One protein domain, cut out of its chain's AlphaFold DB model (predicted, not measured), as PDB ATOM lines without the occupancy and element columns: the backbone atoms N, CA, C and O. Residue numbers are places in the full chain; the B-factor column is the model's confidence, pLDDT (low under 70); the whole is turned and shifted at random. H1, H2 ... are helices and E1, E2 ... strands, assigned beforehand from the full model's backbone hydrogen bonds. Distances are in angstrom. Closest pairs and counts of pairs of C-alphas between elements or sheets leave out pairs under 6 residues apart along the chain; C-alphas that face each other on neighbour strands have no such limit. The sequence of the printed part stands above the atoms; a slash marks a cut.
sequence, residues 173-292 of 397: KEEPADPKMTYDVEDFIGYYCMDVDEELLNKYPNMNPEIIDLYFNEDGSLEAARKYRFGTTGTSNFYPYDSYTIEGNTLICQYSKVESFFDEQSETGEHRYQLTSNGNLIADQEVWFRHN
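This is residues 173 to 292 of the 397 residues of the protein "Sporulation related protein" of Roseburia sp. CAG:471 (UniProt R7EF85). A single antiparallel sheet is curled like part of a barrel and folded back on itself into two leaves: E5, E6, E8, E9 and E10 face E2, E3, E4 and E7, with E1 as the hinge. The ring stays open, for the edge strands E5 and E7 are apart; the chain turns sharply from one leaf to the other between E4 and E5 and again between E6 and E7, while the short helix H1 only grazes the sheet. The printed part has 120 residues, with one named helix and ten named strands in the order E1, H1, E2 to E10, and the sheet's order is E5, E6, E8, E9, E10, E1, E2, E3, E4, E7. The class is mostly strand, though under half of the residues are in named elements. The whole is compact, with a radius of gyration of the C-alphas of 14.4 A and spans of 38 by 36 by 26 A.

Residues 173 to 189 hold no named element. E1 is residues 190 to 194, with C-alpha 190 at (148.007, 177.029, 162.225), and H1 is residues 198 to 203. E2, residues 210 to 216, is 19.9 A long, and E3, residues 222 to 228, 19.8 A. E4 is residues 237 to 240, E5 residues 243 to 247, E6 residues 250 to 255, 16.2 A long, and E7 residues 258 to 260. E8, residues 269 to 275, is 19.9 A long. E9 is residues 281 to 283, and E10, residues 286 to 291, is 15.7 A long and ends with C-alpha 291 at (154.553, 175.476, 165.363).

The sheet is strongly twisted. E1 is antiparallel to E2, with N 192 and O 212 at 2.8 A. E2, E3 and E4 make a meander, each strand the antiparallel neighbour of the one before, with N 213 and O 225 at 2.9 A and N 239 and O 224 at 2.8 A. E4 runs on into E5 at 85 degrees, and E6 into E7 at 75 degrees. E7 is the neighbour of E4, with N 238 and O 259 at 2.7 A. E5 and E6 are a hairpin, with N 252 and O 245 at 2.8 A. E8 is staggered, pairing with E6 over residues 269 to 274 and with E9 over 274 to 275; N 271 and O 253 are 2.8 A apart, N 282 and O 274 2.8 A. E8, E9 and E10 are a second meander, with N 288 and O 281 at 2.8 A. E10 is antiparallel to E1, with N 291 and O 191 at 2.8 A. H1 is on the sheet but only grazes it, with residues 198 to 201; its closest C-alphas to E10 are those of Glu 198 and His 291, 6.0 A apart. In H1 every O i to N i+4 pair is within hydrogen-bond range.

The C-alphas farthest apart, of Lys 180 and Phe 262, are 42.1 A apart. The printed part has no cut, and no link between named elements is long. The mean pLDDT of the printed part is 84.1; residues 204 to 207, 230 to 235 and 261 to 262 are under 70.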
ATOM      1  N   LYS A 173     157.345 188.119 177.464       76.50
ATOM      2  CA  LYS A 173     157.979 188.976 176.447       76.50
ATOM      3  C   LYS A 173     157.208 189.031 175.131       76.50
ATOM      4  O   LYS A 173     157.624 189.784 174.251       76.50
ATOM      5  N   GLU A 174     156.155 188.235 174.972       81.38
ATOM      6  CA  GLU A 174     155.335 188.284 173.765       81.38
ATOM      7  C   GLU A 174     154.513 189.576 173.734       81.38
ATOM      8  O   GLU A 174     153.953 190.010 174.739       81.38
ATOM      9  N   GLU A 175     154.460 190.196 172.558       84.06
ATOM     10  CA  GLU A 175     153.801 191.482 172.341       84.06
ATOM     11  C   GLU A 175     152.785 191.349 171.198       84.06
ATOM     12  O   GLU A 175     153.116 190.758 170.154       84.06
ATOM     13  N   PRO A 176     151.575 191.923 171.342       86.12
ATOM     14  CA  PRO A 176     150.583 191.957 170.277       86.12
ATOM     15  C   PRO A 176     151.147 192.555 168.981       86.12
ATOM     16  O   PRO A 176     151.934 193.506 168.997       86.12
ATOM     17  N   ALA A 177     150.725 192.009 167.842       88.81
ATOM     18  CA  ALA A 177     151.016 192.586 166.536       88.81
ATOM     19  C   ALA A 177     150.384 193.987 166.399       88.81
ATOM     20  O   ALA A 177     149.444 194.330 167.117       88.81
ATOM     21  N   ASP A 178     150.880 194.821 165.477       88.00
ATOM     22  CA  ASP A 178     150.333 196.175 165.289       88.00
ATOM     23  C   ASP A 178     148.876 196.089 164.788       88.00
ATOM     24  O   ASP A 178     148.659 195.630 163.661       88.00
ATOM     25  N   PRO A 179     147.872 196.558 165.557       86.81
ATOM     26  CA  PRO A 179     146.464 196.459 165.174       86.81
ATOM     27  C   PRO A 179     146.093 197.342 163.974       86.81
ATOM     28  O   PRO A 179     144.966 197.278 163.491       86.81
ATOM     29  N   LYS A 180     146.998 198.210 163.503       88.06
ATOM     30  CA  LYS A 180     146.778 199.061 162.322       88.06
ATOM     31  C   LYS A 180     147.158 198.389 161.007       88.06
ATOM     32  O   LYS A 180     146.873 198.958 159.952       88.06
ATOM     33  N   MET A 181     147.838 197.246 161.059       89.69
ATOM     34  CA  MET A 181     148.122 196.453 159.869       89.69
ATOM     35  C   MET A 181     146.854 195.738 159.393       89.69
ATOM     36  O   MET A 181     145.875 195.612 160.126       89.69
ATOM     37  N   THR A 182     146.864 195.320 158.133       92.12
ATOM     38  CA  THR A 182     145.822 194.459 157.571       92.12
ATOM     39  C   THR A 182     146.269 193.017 157.732       92.12
ATOM     40  O   THR A 182     147.409 192.712 157.388       92.12
ATOM     41  N   TYR A 183     145.374 192.183 158.248       91.94
ATOM     42  CA  TYR A 183     145.577 190.753 158.431       91.94
ATOM     43  C   TYR A 183     144.439 190.006 157.750       91.94
ATOM     44  O   TYR A 183     143.302 190.494 157.738       91.94
ATOM     45  N   ASP A 184     144.759 188.831 157.234       94.50
ATOM     46  CA  ASP A 184     143.803 187.886 156.683       94.50
ATOM     47  C   ASP A 184     143.668 186.680 157.629       94.50
ATOM     48  O   ASP A 184     144.439 186.507 158.574       94.50
ATOM     49  N   VAL A 185     142.647 185.851 157.429       92.56
ATOM     50  CA  VAL A 185     142.373 184.708 158.322       92.56
ATOM     51  C   VAL A 185     143.510 183.684 158.290       92.56
ATOM     52  O   VAL A 185     143.827 183.080 159.310       92.56
ATOM     53  N   GLU A 186     144.196 183.570 157.156       92.44
ATOM     54  CA  GLU A 186     145.396 182.764 156.942       92.44
ATOM     55  C   GLU A 186     146.553 183.162 157.867       92.44
ATOM     56  O   GLU A 186     147.380 182.315 158.198       92.44
ATOM     57  N   ASP A 187     146.594 184.412 158.348       92.88
ATOM     58  CA  ASP A 187     147.577 184.838 159.346       92.88
ATOM     59  C   ASP A 187     147.318 184.219 160.722       92.88
ATOM     60  O   ASP A 187     148.206 184.265 161.565       92.88
ATOM     61  N   PHE A 188     146.134 183.650 160.970       94.50
ATOM     62  CA  PHE A 188     145.754 183.001 162.229       94.50
ATOM     63  C   PHE A 188     145.721 181.476 162.116       94.50
ATOM     64  O   PHE A 188     145.910 180.801 163.128       94.50
ATOM     65  N   ILE A 189     145.507 180.922 160.920       94.19
ATOM     66  CA  ILE A 189     145.519 179.473 160.684       94.19
ATOM     67  C   ILE A 189     146.865 178.876 161.101       94.19
ATOM     68  O   ILE A 189     147.931 179.414 160.789       94.19
ATOM     69  N   GLY A 190     146.817 177.753 161.810       91.44
ATOM     70  CA  GLY A 190     148.007 177.029 162.225       91.44
ATOM     71  C   GLY A 190     147.802 176.197 163.479       91.44
ATOM     72  O   GLY A 190     146.732 176.177 164.086       91.44
ATOM     73  N   TYR A 191     148.889 175.548 163.876       91.31
ATOM     74  CA  TYR A 191     148.952 174.750 165.084       91.31
ATOM     75  C   TYR A 191     149.742 175.472 166.157       91.31
ATOM     76  O   TYR A 191     150.860 175.946 165.926       91.31
ATOM     77  N   TYR A 192     149.169 175.519 167.348       92.88
ATOM     78  CA  TYR A 192     149.719 176.265 168.453       92.88
ATOM     79  C   TYR A 192     149.786 175.411 169.704       92.88
ATOM     80  O   TYR A 192     148.815 174.742 170.042       92.88
ATOM     81  N   CYS A 193     150.902 175.487 170.422       88.94
ATOM     82  CA  CYS A 193     151.044 174.875 171.738       88.94
ATOM     83  C   CYS A 193     150.995 175.962 172.812       88.94
ATOM     84  O   CYS A 193     151.741 176.945 172.738       88.94
ATOM     85  N   MET A 194     150.159 175.773 173.829       86.06
ATOM     86  CA  MET A 194     150.138 176.652 174.994       86.06
ATOM     87  C   MET A 194     151.496 176.596 175.686       86.06
ATOM     88  O   MET A 194     151.992 175.505 175.963       86.06
ATOM     89  N   ASP A 195     152.097 177.754 175.972       77.31
ATOM     90  CA  ASP A 195     153.304 177.851 176.806       77.31
ATOM     91  C   ASP A 195     154.547 177.068 176.301       77.31
ATOM     92  O   ASP A 195     155.536 176.939 177.018       77.31
ATOM     93  N   VAL A 196     154.560 176.550 175.070       80.25
ATOM     94  CA  VAL A 196     155.639 175.682 174.562       80.25
ATOM     95  C   VAL A 196     156.036 176.113 173.160       80.25
ATOM     96  O   VAL A 196     155.265 175.924 172.229       80.25
ATOM     97  N   ASP A 197     157.243 176.654 172.988       83.44
ATOM     98  CA  ASP A 197     157.763 177.040 171.672       83.44
ATOM     99  C   ASP A 197     158.504 175.903 170.950       83.44
ATOM    100  O   ASP A 197     158.750 174.829 171.505       83.44
ATOM    101  N   GLU A 198     158.836 176.127 169.678       81.81
ATOM    102  CA  GLU A 198     159.420 175.115 168.788       81.81
ATOM    103  C   GLU A 198     160.791 174.609 169.268       81.81
ATOM    104  O   GLU A 198     161.074 173.413 169.202       81.81
ATOM    105  N   GLU A 199     161.648 175.486 169.805       80.19
ATOM    106  CA  GLU A 199     162.941 175.091 170.387       80.19
ATOM    107  C   GLU A 199     162.735 174.096 171.535       80.19
ATOM    108  O   GLU A 199     163.452 173.095 171.650       80.19
ATOM    109  N   LEU A 200     161.740 174.369 172.379       73.62
ATOM    110  CA  LEU A 200     161.423 173.541 173.523       73.62
ATOM    111  C   LEU A 200     160.838 172.195 173.110       73.62
ATOM    112  O   LEU A 200     161.299 171.160 173.594       73.62
ATOM    113  N   LEU A 201     159.878 172.209 172.187       74.19
ATOM    114  CA  LEU A 201     159.251 170.993 171.683       74.19
ATOM    115  C   LEU A 201     160.267 170.100 170.959       74.19
ATOM    116  O   LEU A 201     160.254 168.890 171.140       74.19
ATOM    117  N   ASN A 202     161.216 170.679 170.219       76.06
ATOM    118  CA  ASN A 202     162.301 169.923 169.583       76.06
ATOM    119  C   ASN A 202     163.247 169.271 170.594       76.06
ATOM    120  O   ASN A 202     163.764 168.178 170.361       76.06
ATOM    121  N   LYS A 203     163.499 169.942 171.719       71.00
ATOM    122  CA  LYS A 203     164.334 169.396 172.791       71.00
ATOM    123  C   LYS A 203     163.612 168.303 173.582       71.00
ATOM    124  O   LYS A 203     164.257 167.353 174.021       71.00
ATOM    125  N   TYR A 204     162.299 168.437 173.742       66.50
ATOM    126  CA  TYR A 204     161.444 167.514 174.480       66.50
ATOM    127  C   TYR A 204     160.271 167.080 173.585       66.50
ATOM    128  O   TYR A 204     159.138 167.534 173.766       66.50
ATOM    129  N   PRO A 205     160.523 166.185 172.612       63.62
ATOM    130  CA  PRO A 205     159.563 165.828 171.564       63.62
ATOM    131  C   PRO A 205     158.311 165.129 172.077       63.62
ATOM    132  O   PRO A 205     157.363 164.967 171.312       63.62
ATOM    133  N   ASN A 206     158.281 164.765 173.355       60.97
ATOM    134  CA  ASN A 206     157.157 164.112 173.994       60.97
ATOM    135  C   ASN A 206     156.428 165.006 175.013       60.97
ATOM    136  O   ASN A 206     155.647 164.527 175.832       60.97
ATOM    137  N   MET A 207     156.642 166.324 174.972       66.56
ATOM    138  CA  MET A 207     155.777 167.236 175.718       66.56
ATOM    139  C   MET A 207     154.333 167.120 175.227       66.56
ATOM    140  O   MET A 207     154.080 167.076 174.017       66.56
ATOM    141  N   ASN A 208     153.400 167.130 176.179       70.38
ATOM    142  CA  ASN A 208     151.966 167.051 175.933       70.38
ATOM    143  C   ASN A 208     151.243 168.369 176.278       70.38
ATOM    144  O   ASN A 208     150.409 168.371 177.181       70.38
ATOM    145  N   PRO A 209     151.589 169.510 175.652       77.62
ATOM    146  CA  PRO A 209     150.894 170.759 175.930       77.62
ATOM    147  C   PRO A 209     149.437 170.689 175.471       77.62
ATOM    148  O   PRO A 209     149.086 169.891 174.594       77.62
ATOM    149  N   GLU A 210     148.610 171.575 176.022       82.75
ATOM    150  CA  GLU A 210     147.362 171.954 175.362       82.75
ATOM    151  C   GLU A 210     147.683 172.585 174.011       82.75
ATOM    152  O   GLU A 210     148.654 173.338 173.866       82.75
ATOM    153  N   ILE A 211     146.863 172.271 173.016       87.88
ATOM    154  CA  ILE A 211     147.033 172.740 171.653       87.88
ATOM    155  C   ILE A 211     145.748 173.347 171.120       87.88
ATOM    156  O   ILE A 211     144.644 172.910 171.452       87.88
ATOM    157  N   ILE A 212     145.932 174.336 170.252       92.19
ATOM    158  CA  ILE A 212     144.907 174.866 169.362       92.19
ATOM    159  C   ILE A 212     145.364 174.561 167.944       92.19
ATOM    160  O   ILE A 212     146.425 175.014 167.525       92.19
ATOM    161  N   ASP A 213     144.555 173.808 167.215       92.31
ATOM    162  CA  ASP A 213     144.697 173.632 165.776       92.31
ATOM    163  C   ASP A 213     143.565 174.407 165.105       92.31
ATOM    164  O   ASP A 213     142.400 174.042 165.257       92.31
ATOM    165  N   LEU A 214     143.893 175.527 164.462       94.50
ATOM    166  CA  LEU A 214     142.929 176.394 163.790       94.50
ATOM    167  C   LEU A 214     143.087 176.213 162.283       94.50
ATOM    168  O   LEU A 214     144.125 176.584 161.736       94.50
ATOM    169  N   TYR A 215     142.064 175.680 161.618       92.56
ATOM    170  CA  TYR A 215     142.127 175.283 160.210       92.56
ATOM    171  C   TYR A 215     140.807 175.506 159.470       92.56
ATOM    172  O   TYR A 215     139.748 175.720 160.064       92.56
ATOM    173  N   PHE A 216     140.887 175.457 158.140       90.25
ATOM    174  CA  PHE A 216     139.715 175.358 157.278       90.25
ATOM    175  C   PHE A 216     139.399 173.896 156.980       90.25
ATOM    176  O   PHE A 216     140.276 173.138 156.570       90.25
ATOM    177  N   ASN A 217     138.132 173.530 157.129       85.31
ATOM    178  CA  ASN A 217     137.587 172.282 156.616       85.31
ATOM    179  C   ASN A 217     137.554 172.291 155.078       85.31
ATOM    180  O   ASN A 217     137.605 173.346 154.438       85.31
ATOM    181  N   GLU A 218     137.394 171.114 154.465       83.50
ATOM    182  CA  GLU A 218     137.296 170.974 152.999       83.50
ATOM    183  C   GLU A 218     136.147 171.792 152.385       83.50
ATOM    184  O   GLU A 218     136.219 172.214 151.230       83.50
ATOM    185  N   ASP A 219     135.082 172.031 153.153       87.50
ATOM    186  CA  ASP A 219     133.933 172.836 152.739       87.50
ATOM    187  C   ASP A 219     134.149 174.355 152.894       87.50
ATOM    188  O   ASP A 219     133.273 175.147 152.536       87.50
ATOM    189  N   GLY A 220     135.323 174.767 153.383       86.94
ATOM    190  CA  GLY A 220     135.705 176.155 153.623       86.94
ATOM    191  C   GLY A 220     135.191 176.737 154.941       86.94
ATOM    192  O   GLY A 220     135.368 177.935 155.173       86.94
ATOM    193  N   SER A 221     134.555 175.936 155.802       89.00
ATOM    194  CA  SER A 221     134.219 176.358 157.164       89.00
ATOM    195  C   SER A 221     135.474 176.433 158.039       89.00
ATOM    196  O   SER A 221     136.409 175.654 157.870       89.00
ATOM    197  N   LEU A 222     135.517 177.412 158.945       94.75
ATOM    198  CA  LEU A 222     136.610 177.570 159.906       94.75
ATOM    199  C   LEU A 222     136.293 176.752 161.160       94.75
ATOM    200  O   LEU A 222     135.179 176.832 161.678       94.75
ATOM    201  N   GLU A 223     137.283 176.041 161.683       93.62
ATOM    202  CA  GLU A 223     137.147 175.214 162.880       93.62
ATOM    203  C   GLU A 223     138.400 175.320 163.752       93.62
ATOM    204  O   GLU A 223     139.508 175.508 163.245       93.62
ATOM    205  N   ALA A 224     138.227 175.210 165.070       92.75
ATOM    206  CA  ALA A 224     139.340 174.991 165.986       92.75
ATOM    207  C   ALA A 224     139.206 173.652 166.710       92.75
ATOM    208  O   ALA A 224     138.195 173.408 167.368       92.75
ATOM    209  N   ALA A 225     140.259 172.840 166.687       88.25
ATOM    210  CA  ALA A 225     140.411 171.719 167.603       88.25
ATOM    211  C   ALA A 225     141.222 172.161 168.827       88.25
ATOM    212  O   ALA A 225     142.357 172.626 168.702       88.25
ATOM    213  N   ARG A 226     140.651 171.988 170.019       86.62
ATOM    214  CA  ARG A 226     141.310 172.190 171.312       86.62
ATOM    215  C   ARG A 226     141.490 170.844 171.993       86.62
ATOM    216  O   ARG A 226     140.512 170.170 172.312       86.62
ATOM    217  N   LYS A 227     142.737 170.427 172.173       78.56
ATOM    218  CA  LYS A 227     143.089 169.106 172.713       78.56
ATOM    219  C   LYS A 227     144.459 169.150 173.372       78.56
ATOM    220  O   LYS A 227     145.128 170.174 173.354       78.56
ATOM    221  N   TYR A 228     144.906 168.024 173.899       74.44
ATOM    222  CA  TYR A 228     146.316 167.817 174.213       74.44
ATOM    223  C   TYR A 228     147.046 167.250 172.988       74.44
ATOM    224  O   TYR A 228     146.443 166.546 172.172       74.44
ATOM    225  N   ARG A 229     148.346 167.529 172.840       74.38
ATOM    226  CA  ARG A 229     149.168 167.041 171.712       74.38
ATOM    227  C   ARG A 229     149.120 165.513 171.528       74.38
ATOM    228  O   ARG A 229     149.096 165.040 170.396       74.38
ATOM    229  N   PHE A 230     149.040 164.773 172.627       66.38
ATOM    230  CA  PHE A 230     148.817 163.327 172.724       66.38
ATOM    231  C   PHE A 230     147.464 163.008 173.388       66.38
ATOM    232  O   PHE A 230     147.338 162.046 174.140       66.38
ATOM    233  N   GLY A 231     146.457 163.862 173.181       56.66
ATOM    234  CA  GLY A 231     145.147 163.741 173.818       56.66
ATOM    235  C   GLY A 231     144.410 162.437 173.500       56.66
ATOM    236  O   GLY A 231     144.575 161.836 172.438       56.66
ATOM    237  N   THR A 232     143.545 162.027 174.429       51.41
ATOM    238  CA  THR A 232     142.536 160.978 174.216       51.41
ATOM    239  C   THR A 232     141.352 161.510 173.413       51.41
ATOM    240  O   THR A 232     141.071 162.710 173.393       51.41
ATOM    241  N   THR A 233     140.549 160.591 172.872       52.34
ATOM    242  CA  THR A 233     139.203 160.895 172.362       52.34
ATOM    243  C   THR A 233     138.331 161.643 173.388       52.34
ATOM    244  O   THR A 233     137.520 162.476 173.010       52.34
ATOM    245  N   GLY A 234     138.530 161.431 174.695       53.31
ATOM    246  CA  GLY A 234     137.735 162.068 175.761       53.31
ATOM    247  C   GLY A 234     138.147 163.479 176.181       53.31
ATOM    248  O   GLY A 234     137.459 164.068 177.003       53.31
ATOM    249  N   THR A 235     139.252 164.017 175.658       59.97
ATOM    250  CA  THR A 235     139.811 165.324 176.072       59.97
ATOM    251  C   THR A 235     139.908 166.327 174.920       59.97
ATOM    252  O   THR A 235     140.575 167.351 175.038       59.97
ATOM    253  N   SER A 236     139.266 166.020 173.790       72.56
ATOM    254  CA  SER A 236     139.306 166.838 172.578       72.56
ATOM    255  C   SER A 236     137.956 167.500 172.327       72.56
ATOM    256  O   SER A 236     136.951 166.800 172.190       72.56
ATOM    257  N   ASN A 237     137.966 168.827 172.213       82.81
ATOM    258  CA  ASN A 237     136.817 169.637 171.826       82.81
ATOM    259  C   ASN A 237     137.065 170.275 170.456       82.81
ATOM    260  O   ASN A 237     138.136 170.825 170.200       82.81
ATOM    261  N   PHE A 238     136.059 170.241 169.598       87.44
ATOM    262  CA  PHE A 238     136.061 170.823 168.265       87.44
ATOM    263  C   PHE A 238     135.009 171.928 168.206       87.44
ATOM    264  O   PHE A 238     133.871 171.759 168.653       87.44
ATOM    265  N   TYR A 239     135.412 173.076 167.675       90.81
ATOM    266  CA  TYR A 239     134.617 174.296 167.631       90.81
ATOM    267  C   TYR A 239     134.416 174.712 166.177       90.81
ATOM    268  O   TYR A 239     135.201 175.513 165.658       90.81
ATOM    269  N   PRO A 240     133.393 174.167 165.500       91.12
ATOM    270  CA  PRO A 240     133.000 174.647 164.187       91.12
ATOM    271  C   PRO A 240     132.408 176.052 164.331       91.12
ATOM    272  O   PRO A 240     131.470 176.277 165.102       91.12
ATOM    273  N   TYR A 241     132.962 177.015 163.597       94.75
ATOM    274  CA  TYR A 241     132.540 178.405 163.714       94.75
ATOM    275  C   TYR A 241     131.425 178.751 162.734       94.75
ATOM    276  O   TYR A 241     131.554 178.589 161.521       94.75
ATOM    277  N   ASP A 242     130.348 179.331 163.264       93.19
ATOM    278  CA  ASP A 242     129.214 179.819 162.478       93.19
ATOM    279  C   ASP A 242     129.604 181.033 161.621       93.19
ATOM    280  O   ASP A 242     129.048 181.274 160.549       93.19
ATOM    281  N   SER A 243     130.525 181.854 162.136       94.38
ATOM    282  CA  SER A 243     131.044 183.044 161.463       94.38
ATOM    283  C   SER A 243     132.330 183.536 162.122       94.38
ATOM    284  O   SER A 243     132.593 183.243 163.289       94.38
ATOM    285  N   TYR A 244     133.106 184.337 161.393       95.12
ATOM    286  CA  TYR A 244     134.254 185.044 161.948       95.12
ATOM    287  C   TYR A 244     134.408 186.451 161.361       95.12
ATOM    288  O   TYR A 244     133.926 186.753 160.267       95.12
ATOM    289  N   THR A 245     135.098 187.315 162.100       94.81
ATOM    290  CA  THR A 245     135.478 188.673 161.691       94.81
ATOM    291  C   THR A 245     136.876 189.001 162.199       94.81
ATOM    292  O   THR A 245     137.251 188.546 163.275       94.81
ATOM    293  N   ILE A 246     137.626 189.825 161.467       93.75
ATOM    294  CA  ILE A 246     138.941 190.313 161.898       93.75
ATOM    295  C   ILE A 246     138.823 191.794 162.264       93.75
ATOM    296  O   ILE A 246     138.431 192.622 161.438       93.75
ATOM    297  N   GLU A 247     139.168 192.127 163.507       91.44
ATOM    298  CA  GLU A 247     139.220 193.492 164.031       91.44
ATOM    299  C   GLU A 247     140.663 193.842 164.416       91.44
ATOM    300  O   GLU A 247     141.163 193.450 165.470       91.44
ATOM    301  N   GLY A 248     141.356 194.585 163.548       91.12
ATOM    302  CA  GLY A 248     142.781 194.864 163.736       91.12
ATOM    303  C   GLY A 248     143.591 193.570 163.688       91.12
ATOM    304  O   GLY A 248     143.536 192.863 162.690       91.12
ATOM    305  N   ASN A 249     144.311 193.253 164.764       92.62
ATOM    306  CA  ASN A 249     145.098 192.024 164.905       92.62
ATOM    307  C   ASN A 249     144.351 190.886 165.629       92.62
ATOM    308  O   ASN A 249     144.997 189.940 166.075       92.62
ATOM    309  N   THR A 250     143.029 190.974 165.789       93.00
ATOM    310  CA  THR A 250     142.235 189.964 166.502       93.00
ATOM    311  C   THR A 250     141.222 189.306 165.573       93.00
ATOM    312  O   THR A 250     140.369 189.983 164.997       93.00
ATOM    313  N   LEU A 251     141.277 187.979 165.477       94.25
ATOM    314  CA  LEU A 251     140.252 187.142 164.867       94.25
ATOM    315  C   LEU A 251     139.188 186.803 165.921       94.25
ATOM    316  O   LEU A 251     139.504 186.305 167.000       94.25
ATOM    317  N   ILE A 252     137.927 187.090 165.607       92.31
ATOM    318  CA  ILE A 252     136.765 186.854 166.468       92.31
ATOM    319  C   ILE A 252     135.882 185.816 165.781       92.31
ATOM    320  O   ILE A 252     135.394 186.074 164.681       92.31
ATOM    321  N   CYS A 253     135.659 184.675 166.425       93.06
ATOM    322  CA  CYS A 253     134.929 183.536 165.877       93.06
ATOM    323  C   CYS A 253     133.717 183.202 166.756       93.06
ATOM    324  O   CYS A 253     133.870 182.983 167.954       93.06
ATOM    325  N   GLN A 254     132.518 183.145 166.172       91.56
ATOM    326  CA  GLN A 254     131.286 182.758 166.872       91.56
ATOM    327  C   GLN A 254     131.011 181.270 166.667       91.56
ATOM    328  O   GLN A 254     131.144 180.787 165.542       91.56
ATOM    329  N   TYR A 255     130.585 180.571 167.714       89.31
ATOM    330  CA  TYR A 255     130.150 179.175 167.640       89.31
ATOM    331  C   TYR A 255     128.814 178.977 168.365       89.31
ATOM    332  O   TYR A 255     128.496 179.700 169.312       89.31
ATOM    333  N   SER A 256     128.038 177.989 167.922       88.56
ATOM    334  CA  SER A 256     126.726 177.623 168.483       88.56
ATOM    335  C   SER A 256     126.645 176.167 168.952       88.56
ATOM    336  O   SER A 256     125.620 175.736 169.506       88.56
ATOM    337  N   LYS A 257     127.737 175.424 168.764       86.81
ATOM    338  CA  LYS A 257     127.929 174.062 169.240       86.81
ATOM    339  C   LYS A 257     129.398 173.781 169.546       86.81
ATOM    340  O   LYS A 257     130.287 174.419 168.984       86.81
ATOM    341  N   VAL A 258     129.607 172.796 170.407       85.75
ATOM    342  CA  VAL A 258     130.906 172.190 170.698       85.75
ATOM    343  C   VAL A 258     130.769 170.697 170.455       85.75
ATOM    344  O   VAL A 258     129.824 170.061 170.930       85.75
ATOM    345  N   GLU A 259     131.697 170.148 169.689       84.00
ATOM    346  CA  GLU A 259     131.755 168.727 169.377       84.00
ATOM    347  C   GLU A 259     132.886 168.069 170.163       84.00
ATOM    348  O   GLU A 259     133.960 168.633 170.342       84.00
ATOM    349  N   SER A 260     132.654 166.852 170.627       77.88
ATOM    350  CA  SER A 260     133.676 165.964 171.174       77.88
ATOM    351  C   SER A 260     133.524 164.596 170.513       77.88
ATOM    352  O   SER A 260     132.529 164.330 169.838       77.88
ATOM    353  N   PHE A 261     134.469 163.679 170.727       64.62
ATOM    354  CA  PHE A 261     134.334 162.323 170.174       64.62
ATOM    355  C   PHE A 261     133.117 161.554 170.706       64.62
ATOM    356  O   PHE A 261     132.691 160.585 170.077       64.62
ATOM    357  N   PHE A 262     132.589 161.939 171.869       62.97
ATOM    358  CA  PHE A 262     131.509 161.215 172.536       62.97
ATOM    359  C   PHE A 262     130.161 161.916 172.420       62.97
ATOM    360  O   PHE A 262     129.146 161.241 172.270       62.97
ATOM    361  N   ASP A 263     130.158 163.247 172.450       72.31
ATOM    362  CA  ASP A 263     128.948 164.052 172.540       72.31
ATOM    363  C   ASP A 263     129.040 165.315 171.669       72.31
ATOM    364  O   ASP A 263     130.102 165.925 171.538       72.31
ATOM    365  N   GLU A 264     127.892 165.748 171.151       77.56
ATOM    366  CA  GLU A 264     127.677 167.097 170.618       77.56
ATOM    367  C   GLU A 264     126.847 167.889 171.633       77.56
ATOM    368  O   GLU A 264     125.809 167.418 172.112       77.56
ATOM    369  N   GLN A 265     127.290 169.100 171.958       78.88
ATOM    370  CA  GLN A 265     126.606 169.986 172.893       78.88
ATOM    371  C   GLN A 265     126.239 171.298 172.201       78.88
ATOM    372  O   GLN A 265     127.058 171.914 171.522       78.88
ATOM    373  N   SER A 266     124.995 171.750 172.386       79.81
ATOM    374  CA  SER A 266     124.599 173.096 171.965       79.81
ATOM    375  C   SER A 266     125.073 174.094 173.014       79.81
ATOM    376  O   SER A 266     124.517 174.180 174.108       79.81
ATOM    377  N   GLU A 267     126.104 174.844 172.653       79.50
ATOM    378  CA  GLU A 267     126.722 175.882 173.463       79.50
ATOM    379  C   GLU A 267     127.035 177.057 172.543       79.50
ATOM    380  O   GLU A 267     127.649 176.887 171.495       79.50
ATOM    381  N   THR A 268     126.579 178.253 172.909       81.38
ATOM    382  CA  THR A 268     126.865 179.462 172.135       81.38
ATOM    383  C   THR A 268     127.957 180.266 172.811       81.38
ATOM    384  O   THR A 268     127.801 180.656 173.969       81.38
ATOM    385  N   GLY A 269     129.014 180.575 172.069       84.06
ATOM    386  CA  GLY A 269     130.134 181.351 172.573       84.06
ATOM    387  C   GLY A 269     130.933 182.039 171.473       84.06
ATOM    388  O   GLY A 269     130.555 182.062 170.301       84.06
ATOM    389  N   GLU A 270     132.033 182.657 171.889       87.31
ATOM    390  CA  GLU A 270     132.878 183.495 171.044       87.31
ATOM    391  C   GLU A 270     134.350 183.282 171.393       87.31
ATOM    392  O   GLU A 270     134.783 183.680 172.468       87.31
ATOM    393  N   HIS A 271     135.146 182.740 170.473       89.25
ATOM    394  CA  HIS A 271     136.598 182.710 170.625       89.25
ATOM    395  C   HIS A 271     137.244 183.970 170.049       89.25
ATOM    396  O   HIS A 271     136.863 184.460 168.985       89.25
ATOM    397  N   ARG A 272     138.260 184.480 170.749       91.19
ATOM    398  CA  ARG A 272     139.076 185.615 170.311       91.19
ATOM    399  C   ARG A 272     140.541 185.207 170.272       91.19
ATOM    400  O   ARG A 272     141.107 184.863 171.305       91.19
ATOM    401  N   TYR A 273     141.139 185.306 169.094       92.25
ATOM    402  CA  TYR A 273     142.540 185.001 168.834       92.25
ATOM    403  C   TYR A 273     143.264 186.282 168.449       92.25
ATOM    404  O   TYR A 273     143.037 186.818 167.368       92.25
ATOM    405  N   GLN A 274     144.115 186.807 169.325       91.69
ATOM    406  CA  GLN A 274     144.922 187.984 169.022       91.69
ATOM    407  C   GLN A 274     146.300 187.567 168.512       91.69
ATOM    408  O   GLN A 274     147.018 186.828 169.176       91.69
ATOM    409  N   LEU A 275     146.704 188.072 167.350       92.88
ATOM    410  CA  LEU A 275     148.013 187.787 166.777       92.88
ATOM    411  C   LEU A 275     149.108 188.581 167.502       92.88
ATOM    412  O   LEU A 275     148.973 189.786 167.749       92.88
ATOM    413  N   THR A 276     150.215 187.913 167.803       90.81
ATOM    414  CA  THR A 276     151.460 188.530 168.285       90.81
ATOM    415  C   THR A 276     152.352 188.948 167.119       90.81
ATOM    416  O   THR A 276     152.230 188.450 165.999       90.81
ATOM    417  N   SER A 277     153.312 189.832 167.383       87.19
ATOM    418  CA  SER A 277     154.293 190.275 166.380       87.19
ATOM    419  C   SER A 277     155.146 189.148 165.767       87.19
ATOM    420  O   SER A 277     155.708 189.339 164.689       87.19
ATOM    421  N   ASN A 278     155.207 187.980 166.416       87.06
ATOM    422  CA  ASN A 278     155.958 186.805 165.971       87.06
ATOM    423  C   ASN A 278     155.076 185.716 165.327       87.06
ATOM    424  O   ASN A 278     155.583 184.648 164.997       87.06
ATOM    425  N   GLY A 279     153.770 185.955 165.159       89.19
ATOM    426  CA  GLY A 279     152.830 184.969 164.607       89.19
ATOM    427  C   GLY A 279     152.279 183.958 165.623       89.19
ATOM    428  O   GLY A 279     151.514 183.077 165.253       89.19
ATOM    429  N   ASN A 280     152.613 184.080 166.909       92.56
ATOM    430  CA  ASN A 280     151.930 183.364 167.997       92.56
ATOM    431  C   ASN A 280     150.534 183.961 168.241       92.56
ATOM    432  O   ASN A 280     150.267 185.083 167.796       92.56
ATOM    433  N   LEU A 281     149.684 183.270 169.000       92.31
ATOM    434  CA  LEU A 281     148.385 183.790 169.431       92.31
ATOM    435  C   LEU A 281     148.376 184.131 170.921       92.31
ATOM    436  O   LEU A 281     149.035 183.487 171.731       92.31
ATOM    437  N   ILE A 282     147.575 185.127 171.271       88.31
ATOM    438  CA  ILE A 282     147.076 185.364 172.617       88.31
ATOM    439  C   ILE A 282     145.591 185.006 172.591       88.31
ATOM    440  O   ILE A 282     144.819 185.602 171.834       88.31
ATOM    441  N   ALA A 283     145.203 184.015 173.384       85.62
ATOM    442  CA  ALA A 283     143.824 183.561 173.517       85.62
ATOM    443  C   ALA A 283     143.609 183.002 174.923       85.62
ATOM    444  O   ALA A 283     144.503 182.370 175.480       85.62
ATOM    445  N   ASP A 284     142.441 183.262 175.506       77.25
ATOM    446  CA  ASP A 284     142.098 182.882 176.885       77.25
ATOM    447  C   ASP A 284     143.118 183.379 177.923       77.25
ATOM    448  O   ASP A 284     143.390 182.717 178.919       77.25
ATOM    449  N   GLN A 285     143.682 184.570 177.667       73.62
ATOM    450  CA  GLN A 285     144.774 185.194 178.431       73.62
ATOM    451  C   GLN A 285     146.085 184.387 178.459       73.62
ATOM    452  O   GLN A 285     147.011 184.744 179.181       73.62
ATOM    453  N   GLU A 286     146.203 183.366 177.615       80.38
ATOM    454  CA  GLU A 286     147.397 182.547 177.464       80.38
ATOM    455  C   GLU A 286     148.097 182.828 176.134       80.38
ATOM    456  O   GLU A 286     147.492 183.278 175.156       80.38
ATOM    457  N   VAL A 287     149.404 182.564 176.107       86.31
ATOM    458  CA  VAL A 287     150.212 182.635 174.888       86.31
ATOM    459  C   VAL A 287     150.301 181.244 174.276       86.31
ATOM    460  O   VAL A 287     150.745 180.283 174.906       86.31
ATOM    461  N   TRP A 288     149.946 181.173 173.002       91.12
ATOM    462  CA  TRP A 288     149.941 179.968 172.194       91.12
ATOM    463  C   TRP A 288     151.004 180.112 171.111       91.12
ATOM    464  O   TRP A 288     150.852 180.889 170.164       91.12
ATOM    465  N   PHE A 289     152.111 179.396 171.271       91.06
ATOM    466  CA  PHE A 289     153.245 179.487 170.359       91.06
ATOM    467  C   PHE A 289     152.952 178.714 169.086       91.06
ATOM    468  O   PHE A 289     152.543 177.557 169.160       91.06
ATOM    469  N   ARG A 290     153.164 179.341 167.928       92.06
ATOM    470  CA  ARG A 290     152.966 178.694 166.631       92.06
ATOM    471  C   ARG A 290     154.044 177.639 166.406       92.06
ATOM    472  O   ARG A 290     155.223 177.905 166.623       92.06
ATOM    473  N   HIS A 291     153.643 176.484 165.893       87.50
ATOM    474  CA  HIS A 291     154.553 175.476 165.363       87.50
ATOM    475  C   HIS A 291     154.216 175.214 163.908       87.50
ATOM    476  O   HIS A 291     153.050 175.092 163.528       87.50
ATOM    477  N   ASN A 292     155.257 175.095 163.093       74.75
ATOM    478  CA  ASN A 292     155.101 174.618 161.733       74.75
ATOM    479  C   ASN A 292     154.927 173.104 161.804       74.75
ATOM    480  O   ASN A 292     155.903 172.365 161.924       74.75
TER     481      ASN A 292